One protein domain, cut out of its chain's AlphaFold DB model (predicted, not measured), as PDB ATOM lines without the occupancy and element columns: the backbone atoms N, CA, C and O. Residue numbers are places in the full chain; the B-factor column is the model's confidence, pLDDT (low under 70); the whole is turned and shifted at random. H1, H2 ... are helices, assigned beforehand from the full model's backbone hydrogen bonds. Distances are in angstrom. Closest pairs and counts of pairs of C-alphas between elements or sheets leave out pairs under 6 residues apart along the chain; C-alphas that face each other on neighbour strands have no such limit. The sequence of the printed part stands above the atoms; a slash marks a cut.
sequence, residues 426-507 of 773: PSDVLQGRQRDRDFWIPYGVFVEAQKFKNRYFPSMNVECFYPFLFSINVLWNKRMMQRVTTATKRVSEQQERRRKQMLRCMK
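This is residues 426 to 507 of the 773 residues of an uncharacterized protein of Trypanosoma brucei brucei (strain 927/4 GUTat10.1) (UniProt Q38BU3). One long helix, H3, makes the length of this model; its first part, with H1, H2 and the links, forms a small head, and residues 479 to 507 stick out from that head as a bare arm. H1 and H2 lie near the first turns of H3. The printed part has 82 residues with three named helices, H1, H2 and H3 along the chain, and no named strand; the class is all helix. It is extended, with a radius of gyration of the C-alphas of 21.0 A and spans of 71 by 29 by 17 A.

H3, residues 462 to 507, is 66.5 A long, from C-alpha 462 at (100.074, 259.399, 248.658) to C-alpha 507 at (65.902, 241.907, 302.937). H2 is residues 443 to 456, 19.8 A long. H1 is residues 426 to 431, beginning at C-alpha 426 at (100.194, 250.976, 251.051).

H2 and H3 are close but not clearly touching, the closest C-alphas, those of Lys 453 and Phe 465, being 7.7 A apart; they run opposite ways at a steep tilt of 46 degrees. H1 and H3 are close but not clearly touching, with the C-alphas of Pro 426 and Tyr 466 closest at 7.5 A. Every O i to N i+4 pair is within hydrogen-bond range in H1 and H2, and 40 of 42 are in H3.

Without residues 479 to 507, which stand free, the body spans 32 by 23 by 19 A. The link from H1 to H2 is long, and that from H2 to H3 tight. The printed part has no cut. Residues 426 to 443 have pLDDT under 70.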
ATOM      1  N   PRO A 426     101.575 250.690 251.442       48.79
ATOM      2  CA  PRO A 426     100.194 250.976 251.051       48.79
ATOM      3  C   PRO A 426      99.461 249.741 250.508       48.79
ATOM      4  O   PRO A 426      98.282 249.538 250.781       48.79
ATOM      5  N   SER A 427     100.185 248.864 249.806       50.64
ATOM      6  CA  SER A 427      99.698 247.562 249.352       50.64
ATOM      7  C   SER A 427      99.353 246.593 250.488       50.64
ATOM      8  O   SER A 427      98.367 245.879 250.371       50.64
ATOM      9  N   ASP A 428     100.111 246.567 251.582       54.75
ATOM     10  CA  ASP A 428      99.890 245.674 252.728       54.75
ATOM     11  C   ASP A 428      98.692 246.120 253.575       54.75
ATOM     12  O   ASP A 428      97.895 245.287 254.012       54.75
ATOM     13  N   VAL A 429      98.511 247.438 253.720       49.51
ATOM     14  CA  VAL A 429      97.347 248.052 254.384       49.51
ATOM     15  C   VAL A 429      96.067 247.833 253.593       49.51
ATOM     16  O   VAL A 429      95.027 247.532 254.177       49.51
ATOM     17  N   LEU A 430      96.145 247.909 252.263       47.52
ATOM     18  CA  LEU A 430      95.010 247.623 251.387       47.52
ATOM     19  C   LEU A 430      94.713 246.118 251.269       47.52
ATOM     20  O   LEU A 430      93.563 245.749 251.049       47.52
ATOM     21  N   GLN A 431      95.714 245.245 251.432       51.05
ATOM     22  CA  GLN A 431      95.559 243.785 251.321       51.05
ATOM     23  C   GLN A 431      95.331 243.072 252.664       51.05
ATOM     24  O   GLN A 431      95.205 241.845 252.679       51.05
ATOM     25  N   GLY A 432      95.302 243.798 253.788       46.69
ATOM     26  CA  GLY A 432      95.072 243.222 255.117       46.69
ATOM     27  C   GLY A 432      96.119 242.182 255.537       46.69
ATOM     28  O   GLY A 432      95.803 241.251 256.281       46.69
ATOM     29  N   ARG A 433      97.357 242.282 255.035       42.98
ATOM     30  CA  ARG A 433      98.424 241.315 255.335       42.98
ATOM     31  C   ARG A 433      99.195 241.765 256.584       42.98
ATOM     32  O   ARG A 433      99.761 242.843 256.592       42.98
ATOM     33  N   GLN A 434      99.245 240.876 257.586       48.63
ATOM     34  CA  GLN A 434      99.964 240.940 258.881       48.63
ATOM     35  C   GLN A 434      99.298 241.700 260.052       48.63
ATOM     36  O   GLN A 434      99.201 242.914 260.058       48.63
ATOM     37  N   ARG A 435      98.896 240.895 261.055       48.57
ATOM     38  CA  ARG A 435      98.797 241.023 262.538       48.57
ATOM     39  C   ARG A 435      98.575 242.362 263.271       48.57
ATOM     40  O   ARG A 435      98.227 242.293 264.449       48.57
ATOM     41  N   ASP A 436      98.657 243.521 262.647       52.59
ATOM     42  CA  ASP A 436      98.508 244.802 263.331       52.59
ATOM     43  C   ASP A 436      97.091 245.350 263.168       52.59
ATOM     44  O   ASP A 436      96.733 246.007 262.189       52.59
ATOM     45  N   ARG A 437      96.266 245.108 264.192       52.77
ATOM     46  CA  ARG A 437      94.914 245.684 264.321       52.77
ATOM     47  C   ARG A 437      94.905 247.220 264.274       52.77
ATOM     48  O   ARG A 437      93.848 247.814 264.080       52.77
ATOM     49  N   ASP A 438      96.066 247.849 264.428       55.09
ATOM     50  CA  ASP A 438      96.227 249.298 264.502       55.09
ATOM     51  C   ASP A 438      96.332 249.980 263.121       55.09
ATOM     52  O   ASP A 438      96.025 251.169 263.010       55.09
ATOM     53  N   PHE A 439      96.653 249.240 262.049       56.97
ATOM     54  CA  PHE A 439      96.801 249.795 260.690       56.97
ATOM     55  C   PHE A 439      95.620 249.506 259.755       56.97
ATOM     56  O   PHE A 439      95.619 249.939 258.604       56.97
ATOM     57  N   TRP A 440      94.588 248.805 260.230       60.59
ATOM     58  CA  TRP A 440      93.413 248.512 259.413       60.59
ATOM     59  C   TRP A 440      92.488 249.728 259.304       60.59
ATOM     60  O   TRP A 440      91.899 250.150 260.300       60.59
ATOM     61  N   ILE A 441      92.340 250.266 258.092       62.63
ATOM     62  CA  ILE A 441      91.379 251.326 257.763       62.63
ATOM     63  C   ILE A 441      90.226 250.678 256.980       62.63
ATOM     64  O   ILE A 441      90.480 250.074 255.935       62.63
ATOM     65  N   PRO A 442      88.958 250.798 257.422       65.89
ATOM     66  CA  PRO A 442      87.823 250.282 256.664       65.89
ATOM     67  C   PRO A 442      87.807 250.841 255.235       65.89
ATOM     68  O   PRO A 442      87.932 252.051 255.046       65.89
ATOM     69  N   TYR A 443      87.584 249.988 254.230       65.30
ATOM     70  CA  TYR A 443      87.639 250.382 252.815       65.30
ATOM     71  C   TYR A 443      86.759 251.600 252.483       65.30
ATOM     72  O   TYR A 443      87.199 252.511 251.790       65.30
ATOM     73  N   GLY A 444      85.545 251.681 253.042       71.50
ATOM     74  CA  GLY A 444      84.673 252.848 252.853       71.50
ATOM     75  C   GLY A 444      85.279 254.156 253.382       71.50
ATOM     76  O   GLY A 444      85.162 255.194 252.737       71.50
ATOM     77  N   VAL A 445      85.992 254.102 254.513       71.41
ATOM     78  CA  VAL A 445      86.718 255.255 255.072       71.41
ATOM     79  C   VAL A 445      87.892 255.622 254.172       71.41
ATOM     80  O   VAL A 445      88.113 256.801 253.916       71.41
ATOM     81  N   PHE A 446      88.610 254.625 253.650       74.83
ATOM     82  CA  PHE A 446      89.700 254.846 252.706       74.83
ATOM     83  C   PHE A 446      89.219 255.517 251.408       74.83
ATOM     84  O   PHE A 446      89.826 256.486 250.961       74.83
ATOM     85  N   VAL A 447      88.102 255.067 250.830       76.29
ATOM     86  CA  VAL A 447      87.524 255.663 249.613       76.29
ATOM     87  C   VAL A 447      87.128 257.120 249.845       76.29
ATOM     88  O   VAL A 447      87.460 257.979 249.029       76.29
ATOM     89  N   GLU A 448      86.456 257.427 250.955       78.17
ATOM     90  CA  GLU A 448      86.076 258.806 251.286       78.17
ATOM     91  C   GLU A 448      87.293 259.687 251.588       78.17
ATOM     92  O   GLU A 448      87.370 260.825 251.126       78.17
ATOM     93  N   ALA A 449      88.293 259.145 252.280       79.34
ATOM     94  CA  ALA A 449      89.568 259.810 252.499       79.34
ATOM     95  C   ALA A 449      90.284 260.113 251.174       79.34
ATOM     96  O   ALA A 449      90.767 261.226 250.974       79.34
ATOM     97  N   GLN A 450      90.304 259.171 250.233       80.19
ATOM     98  CA  GLN A 450      90.906 259.374 248.920       80.19
ATOM     99  C   GLN A 450      90.128 260.409 248.096       80.19
ATOM    100  O   GLN A 450      90.739 261.267 247.459       80.19
ATOM    101  N   LYS A 451      88.785 260.392 248.138       86.47
ATOM    102  CA  LYS A 451      87.948 261.442 247.530       86.47
ATOM    103  C   LYS A 451      88.265 262.811 248.127       86.47
ATOM    104  O   LYS A 451      88.417 263.777 247.384       86.47
ATOM    105  N   PHE A 452      88.405 262.890 249.448       83.57
ATOM    106  CA  PHE A 452      88.787 264.108 250.160       83.57
ATOM    107  C   PHE A 452      90.181 264.592 249.739       83.57
ATOM    108  O   PHE A 452      90.339 265.746 249.345       83.57
ATOM    109  N   LYS A 453      91.176 263.698 249.731       87.52
ATOM    110  CA  LYS A 453      92.540 263.978 249.273       87.52
ATOM    111  C   LYS A 453      92.542 264.535 247.854       87.52
ATOM    112  O   LYS A 453      93.078 265.608 247.622       87.52
ATOM    113  N   ASN A 454      91.884 263.850 246.926       86.52
ATOM    114  CA  ASN A 454      91.825 264.264 245.527       86.52
ATOM    115  C   ASN A 454      91.082 265.597 245.341       86.52
ATOM    116  O   ASN A 454      91.404 266.351 244.429       86.52
ATOM    117  N   ARG A 455      90.099 265.899 246.200       90.04
ATOM    118  CA  ARG A 455      89.303 267.130 246.126       90.04
ATOM    119  C   ARG A 455      90.028 268.360 246.670       90.04
ATOM    120  O   ARG A 455      89.873 269.434 246.099       90.04
ATOM    121  N   TYR A 456      90.764 268.222 247.772       83.52
ATOM    122  CA  TYR A 456      91.350 269.362 248.493       83.52
ATOM    123  C   TYR A 456      92.874 269.443 248.385       83.52
ATOM    124  O   TYR A 456      93.435 270.531 248.449       83.52
ATOM    125  N   PHE A 457      93.544 268.307 248.191       85.37
ATOM    126  CA  PHE A 457      95.002 268.186 248.182       85.37
ATOM    127  C   PHE A 457      95.486 267.295 247.021       85.37
ATOM    128  O   PHE A 457      96.168 266.290 247.254       85.37
ATOM    129  N   PRO A 458      95.145 267.624 245.760       86.25
ATOM    130  CA  PRO A 458      95.473 266.777 244.610       86.25
ATOM    131  C   PRO A 458      96.986 266.596 244.412       86.25
ATOM    132  O   PRO A 458      97.417 265.546 243.943       86.25
ATOM    133  N   SER A 459      97.792 267.584 244.810       85.37
ATOM    134  CA  SER A 459      99.258 267.552 244.739       85.37
ATOM    135  C   SER A 459      99.925 266.804 245.897       85.37
ATOM    136  O   SER A 459     101.133 266.579 245.854       85.37
ATOM    137  N   MET A 460      99.182 266.423 246.940       81.84
ATOM    138  CA  MET A 460      99.764 265.736 248.088       81.84
ATOM    139  C   MET A 460     100.169 264.319 247.686       81.84
ATOM    140  O   MET A 460      99.345 263.536 247.199       81.84
ATOM    141  N   ASN A 461     101.437 263.972 247.907       79.01
ATOM    142  CA  ASN A 461     101.906 262.612 247.683       79.01
ATOM    143  C   ASN A 461     101.093 261.651 248.571       79.01
ATOM    144  O   ASN A 461     100.752 261.936 249.721       79.01
ATOM    145  N   VAL A 462     100.734 260.515 247.987       74.57
ATOM    146  CA  VAL A 462     100.074 259.399 248.658       74.57
ATOM    147  C   VAL A 462     100.867 258.960 249.902       74.57
ATOM    148  O   VAL A 462     100.268 258.670 250.936       74.57
ATOM    149  N   GLU A 463     102.197 259.021 249.839       73.83
ATOM    150  CA  GLU A 463     103.105 258.703 250.948       73.83
ATOM    151  C   GLU A 463     102.959 259.645 252.150       73.83
ATOM    152  O   GLU A 463     103.111 259.204 253.282       73.83
ATOM    153  N   CYS A 464     102.584 260.912 251.941       74.88
ATOM    154  CA  CYS A 464     102.294 261.847 253.035       74.88
ATOM    155  C   CYS A 464     100.873 261.662 253.591       74.88
ATOM    156  O   CYS A 464     100.606 261.944 254.758       74.88
ATOM    157  N   PHE A 465      99.944 261.186 252.757       80.82
ATOM    158  CA  PHE A 465      98.538 261.039 253.128       80.82
ATOM    159  C   PHE A 465      98.273 259.810 254.010       80.82
ATOM    160  O   PHE A 465      97.461 259.873 254.935       80.82
ATOM    161  N   TYR A 466      98.963 258.695 253.764       76.98
ATOM    162  CA  TYR A 466      98.764 257.461 254.530       76.98
ATOM    163  C   TYR A 466      99.140 257.572 256.020       76.98
ATOM    164  O   TYR A 466      98.320 257.171 256.846       76.98
ATOM    165  N   PRO A 467     100.284 258.171 256.413       77.84
ATOM    166  CA  PRO A 467     100.611 258.431 257.818       77.84
ATOM    167  C   PRO A 467      99.536 259.237 258.559       77.84
ATOM    168  O   PRO A 467      99.228 258.963 259.724       77.84
ATOM    169  N   PHE A 468      98.905 260.195 257.873       76.34
ATOM    170  CA  PHE A 468      97.782 260.956 258.415       76.34
ATOM    171  C   PHE A 468      96.553 260.068 258.654       76.34
ATOM    172  O   PHE A 468      95.962 260.113 259.737       76.34
ATOM    173  N   LEU A 469      96.199 259.203 257.698       77.66
ATOM    174  CA  LEU A 469      95.097 258.254 257.876       77.66
ATOM    175  C   LEU A 469      95.363 257.239 258.989       77.66
ATOM    176  O   LEU A 469      94.450 256.946 259.762       77.66
ATOM    177  N   PHE A 470      96.599 256.757 259.135       74.98
ATOM    178  CA  PHE A 470      96.973 255.901 260.261       74.98
ATOM    179  C   PHE A 470      96.819 256.623 261.594       74.98
ATOM    180  O   PHE A 470      96.232 256.075 262.525       74.98
ATOM    181  N   SER A 471      97.259 257.879 261.676       73.86
ATOM    182  CA  SER A 471      97.115 258.692 262.888       73.86
ATOM    183  C   SER A 471      95.644 258.886 263.275       73.86
ATOM    184  O   SER A 471      95.282 258.754 264.449       73.86
ATOM    185  N   ILE A 472      94.771 259.128 262.289       71.60
ATOM    186  CA  ILE A 472      93.318 259.181 262.499       71.60
ATOM    187  C   ILE A 472      92.785 257.828 262.972       71.60
ATOM    188  O   ILE A 472      91.991 257.796 263.912       71.60
ATOM    189  N   ASN A 473      93.222 256.723 262.365       73.71
ATOM    190  CA  ASN A 473      92.771 255.383 262.731       73.71
ATOM    191  C   ASN A 473      93.147 255.024 264.175       73.71
ATOM    192  O   ASN A 473      92.307 254.558 264.942       73.71
ATOM    193  N   VAL A 474      94.375 255.337 264.591       72.91
ATOM    194  CA  VAL A 474      94.840 255.158 265.975       72.91
ATOM    195  C   VAL A 474      93.993 255.988 266.945       72.91
ATOM    196  O   VAL A 474      93.548 255.484 267.981       72.91
ATOM    197  N   LEU A 475      93.707 257.253 266.611       73.09
ATOM    198  CA  LEU A 475      92.854 258.119 267.432       73.09
ATOM    199  C   LEU A 475      91.411 257.591 267.511       73.09
ATOM    200  O   LEU A 475      90.800 257.605 268.586       73.09
ATOM    201  N   TRP A 476      90.876 257.108 266.389       73.71
ATOM    202  CA  TRP A 476      89.550 256.509 266.288       73.71
ATOM    203  C   TRP A 476      89.446 255.244 267.137       73.71
ATOM    204  O   TRP A 476      88.561 255.161 267.988       73.71
ATOM    205  N   ASN A 477      90.388 254.309 266.993       72.86
ATOM    206  CA  ASN A 477      90.446 253.070 267.769       72.86
ATOM    207  C   ASN A 477      90.559 253.359 269.266       72.86
ATOM    208  O   ASN A 477      89.825 252.779 270.071       72.86
ATOM    209  N   LYS A 478      91.389 254.333 269.653       77.25
ATOM    210  CA  LYS A 478      91.493 254.784 271.045       77.25
ATOM    211  C   LYS A 478      90.167 255.342 271.573       77.25
ATOM    212  O   LYS A 478      89.741 254.961 272.664       77.25
ATOM    213  N   ARG A 479      89.483 256.209 270.814       76.77
ATOM    214  CA  ARG A 479      88.166 256.758 271.196       76.77
ATOM    215  C   ARG A 479      87.083 255.679 271.236       76.77
ATOM    216  O   ARG A 479      86.247 255.693 272.139       76.77
ATOM    217  N   MET A 480      87.098 254.730 270.305       75.52
ATOM    218  CA  MET A 480      86.155 253.614 270.271       75.52
ATOM    219  C   MET A 480      86.351 252.696 271.480       75.52
ATOM    220  O   MET A 480      85.390 252.407 272.190       75.52
ATOM    221  N   MET A 481      87.597 252.339 271.808       77.37
ATOM    222  CA  MET A 481      87.934 251.588 273.022       77.37
ATOM    223  C   MET A 481      87.494 252.320 274.297       77.37
ATOM    224  O   MET A 481      86.952 251.697 275.212       77.37
ATOM    225  N   GLN A 482      87.651 253.646 274.364       83.48
ATOM    226  CA  GLN A 482      87.134 254.455 275.477       83.48
ATOM    227  C   GLN A 482      85.599 254.416 275.571       83.48
ATOM    228  O   GLN A 482      85.050 254.304 276.670       83.48
ATOM    229  N   ARG A 483      84.887 254.464 274.438       80.81
ATOM    230  CA  ARG A 483      83.420 254.333 274.404       80.81
ATOM    231  C   ARG A 483      82.969 252.947 274.863       80.81
ATOM    232  O   ARG A 483      82.080 252.868 275.707       80.81
ATOM    233  N   VAL A 484      83.612 251.882 274.382       77.60
ATOM    234  CA  VAL A 484      83.313 250.494 274.775       77.60
ATOM    235  C   VAL A 484      83.585 250.280 276.262       77.60
ATOM    236  O   VAL A 484      82.707 249.815 276.977       77.60
ATOM    237  N   THR A 485      84.748 250.687 276.774       84.85
ATOM    238  CA  THR A 485      85.072 250.559 278.209       84.85
ATOM    239  C   THR A 485      84.108 251.347 279.096       84.85
ATOM    240  O   THR A 485      83.657 250.830 280.120       84.85
ATOM    241  N   THR A 486      83.716 252.558 278.688       86.58
ATOM    242  CA  THR A 486      82.709 253.359 279.401       86.58
ATOM    243  C   THR A 486      81.327 252.701 279.361       86.58
ATOM    244  O   THR A 486      80.644 252.658 280.384       86.58
ATOM    245  N   ALA A 487      80.913 252.151 278.216       81.44
ATOM    246  CA  ALA A 487      79.651 251.426 278.078       81.44
ATOM    247  C   ALA A 487      79.632 250.152 278.941       81.44
ATOM    248  O   ALA A 487      78.699 249.958 279.717       81.44
ATOM    249  N   THR A 488      80.695 249.342 278.905       82.01
ATOM    250  CA  THR A 488      80.853 248.144 279.746       82.01
ATOM    251  C   THR A 488      80.836 248.498 281.233       82.01
ATOM    252  O   THR A 488      80.179 247.816 282.021       82.01
ATOM    253  N   LYS A 489      81.487 249.602 281.631       89.53
ATOM    254  CA  LYS A 489      81.435 250.113 283.009       89.53
ATOM    255  C   LYS A 489      80.007 250.493 283.416       89.53
ATOM    256  O   LYS A 489      79.562 250.061 284.473       89.53
ATOM    257  N   ARG A 490      79.260 251.213 282.566       89.21
ATOM    258  CA  ARG A 490      77.847 251.565 282.822       89.21
ATOM    259  C   ARG A 490      76.955 250.328 282.964       89.21
ATOM    260  O   ARG A 490      76.136 250.288 283.878       89.21
ATOM    261  N   VAL A 491      77.127 249.314 282.111       85.44
ATOM    262  CA  VAL A 491      76.367 248.051 282.191       85.44
ATOM    263  C   VAL A 491      76.695 247.289 283.479       85.44
ATOM    264  O   VAL A 491      75.779 246.843 284.168       85.44
ATOM    265  N   SER A 492      77.976 247.197 283.851       84.71
ATOM    266  CA  SER A 492      78.412 246.566 285.105       84.71
ATOM    267  C   SER A 492      77.844 247.286 286.337       84.71
ATOM    268  O   SER A 492      77.244 246.656 287.208       84.71
ATOM    269  N   GLU A 493      77.922 248.622 286.374       91.70
ATOM    270  CA  GLU A 493      77.334 249.439 287.442       91.70
ATOM    271  C   GLU A 493      75.805 249.289 287.507       91.70
ATOM    272  O   GLU A 493      75.232 249.193 288.596       91.70
ATOM    273  N   GLN A 494      75.124 249.223 286.359       92.45
ATOM    274  CA  GLN A 494      73.681 248.984 286.291       92.45
ATOM    275  C   GLN A 494      73.315 247.578 286.792       92.45
ATOM    276  O   GLN A 494      72.336 247.424 287.529       92.45
ATOM    277  N   GLN A 495      74.108 246.555 286.460       88.47
ATOM    278  CA  GLN A 495      73.919 245.189 286.948       88.47
ATOM    279  C   GLN A 495      74.171 245.093 288.459       88.47
ATOM    280  O   GLN A 495      73.408 244.435 289.171       88.47
ATOM    281  N   GLU A 496      75.177 245.796 288.984       91.70
ATOM    282  CA  GLU A 496      75.436 245.868 290.421       91.70
ATOM    283  C   GLU A 496      74.316 246.613 291.166       91.70
ATOM    284  O   GLU A 496      73.885 246.159 292.228       91.70
ATOM    285  N   ARG A 497      73.770 247.699 290.597       92.96
ATOM    286  CA  ARG A 497      72.576 248.380 291.135       92.96
ATOM    287  C   ARG A 497      71.366 247.447 291.170       92.96
ATOM    288  O   ARG A 497      70.715 247.374 292.210       92.96
ATOM    289  N   ARG A 498      71.109 246.677 290.103       92.06
ATOM    290  CA  ARG A 498      70.037 245.661 290.072       92.06
ATOM    291  C   ARG A 498      70.244 244.574 291.132       92.06
ATOM    292  O   ARG A 498      69.300 244.244 291.843       92.06
ATOM    293  N   ARG A 499      71.473 244.068 291.313       89.71
ATOM    294  CA  ARG A 499      71.793 243.106 292.388       89.71
ATOM    295  C   ARG A 499      71.571 243.706 293.775       89.71
ATOM    296  O   ARG A 499      70.941 243.066 294.609       89.71
ATOM    297  N   LYS A 500      72.031 244.938 294.021       92.84
ATOM    298  CA  LYS A 500      71.809 245.651 295.292       92.84
ATOM    299  C   LYS A 500      70.320 245.899 295.551       92.84
ATOM    300  O   LYS A 500      69.886 245.761 296.690       92.84
ATOM    301  N   GLN A 501      69.538 246.226 294.523       90.62
ATOM    302  CA  GLN A 501      68.090 246.400 294.633       90.62
ATOM    303  C   GLN A 501      67.387 245.072 294.942       90.62
ATOM    304  O   GLN A 501      66.589 245.027 295.870       90.62
ATOM    305  N   MET A 502      67.754 243.979 294.264       86.82
ATOM    306  CA  MET A 502      67.244 242.633 294.552       86.82
ATOM    307  C   MET A 502      67.568 242.197 295.990       86.82
ATOM    308  O   MET A 502      66.679 241.759 296.709       86.82
ATOM    309  N   LEU A 503      68.806 242.414 296.453       88.16
ATOM    310  CA  LEU A 503      69.213 242.173 297.844       88.16
ATOM    311  C   LEU A 503      68.409 243.017 298.847       88.16
ATOM    312  O   LEU A 503      68.049 242.517 299.908       88.16
ATOM    313  N   ARG A 504      68.091 244.280 298.524       86.54
ATOM    314  CA  ARG A 504      67.219 245.124 299.363       86.54
ATOM    315  C   ARG A 504      65.772 244.621 299.383       86.54
ATOM    316  O   ARG A 504      65.176 244.626 300.455       86.54
ATOM    317  N   CYS A 505      65.225 244.165 298.253       82.38
ATOM    318  CA  CYS A 505      63.881 243.579 298.192       82.38
ATOM    319  C   CYS A 505      63.803 242.262 298.976       82.38
ATOM    320  O   CYS A 505      62.876 242.090 299.758       82.38
ATOM    321  N   MET A 506      64.806 241.382 298.860       79.55
ATOM    322  CA  MET A 506      64.871 240.151 299.660       79.55
ATOM    323  C   MET A 506      65.018 240.448 301.158       79.55
ATOM    324  O   MET A 506      64.421 239.757 301.975       79.55
ATOM    325  N   LYS A 507      65.756 241.506 301.531       80.07
ATOM    326  CA  LYS A 507      65.902 241.907 302.937       80.07
ATOM    327  C   LYS A 507      64.623 242.525 303.523       80.07
ATOM    328  O   LYS A 507      64.356 242.299 304.691       80.07
TER     329      LYS A 507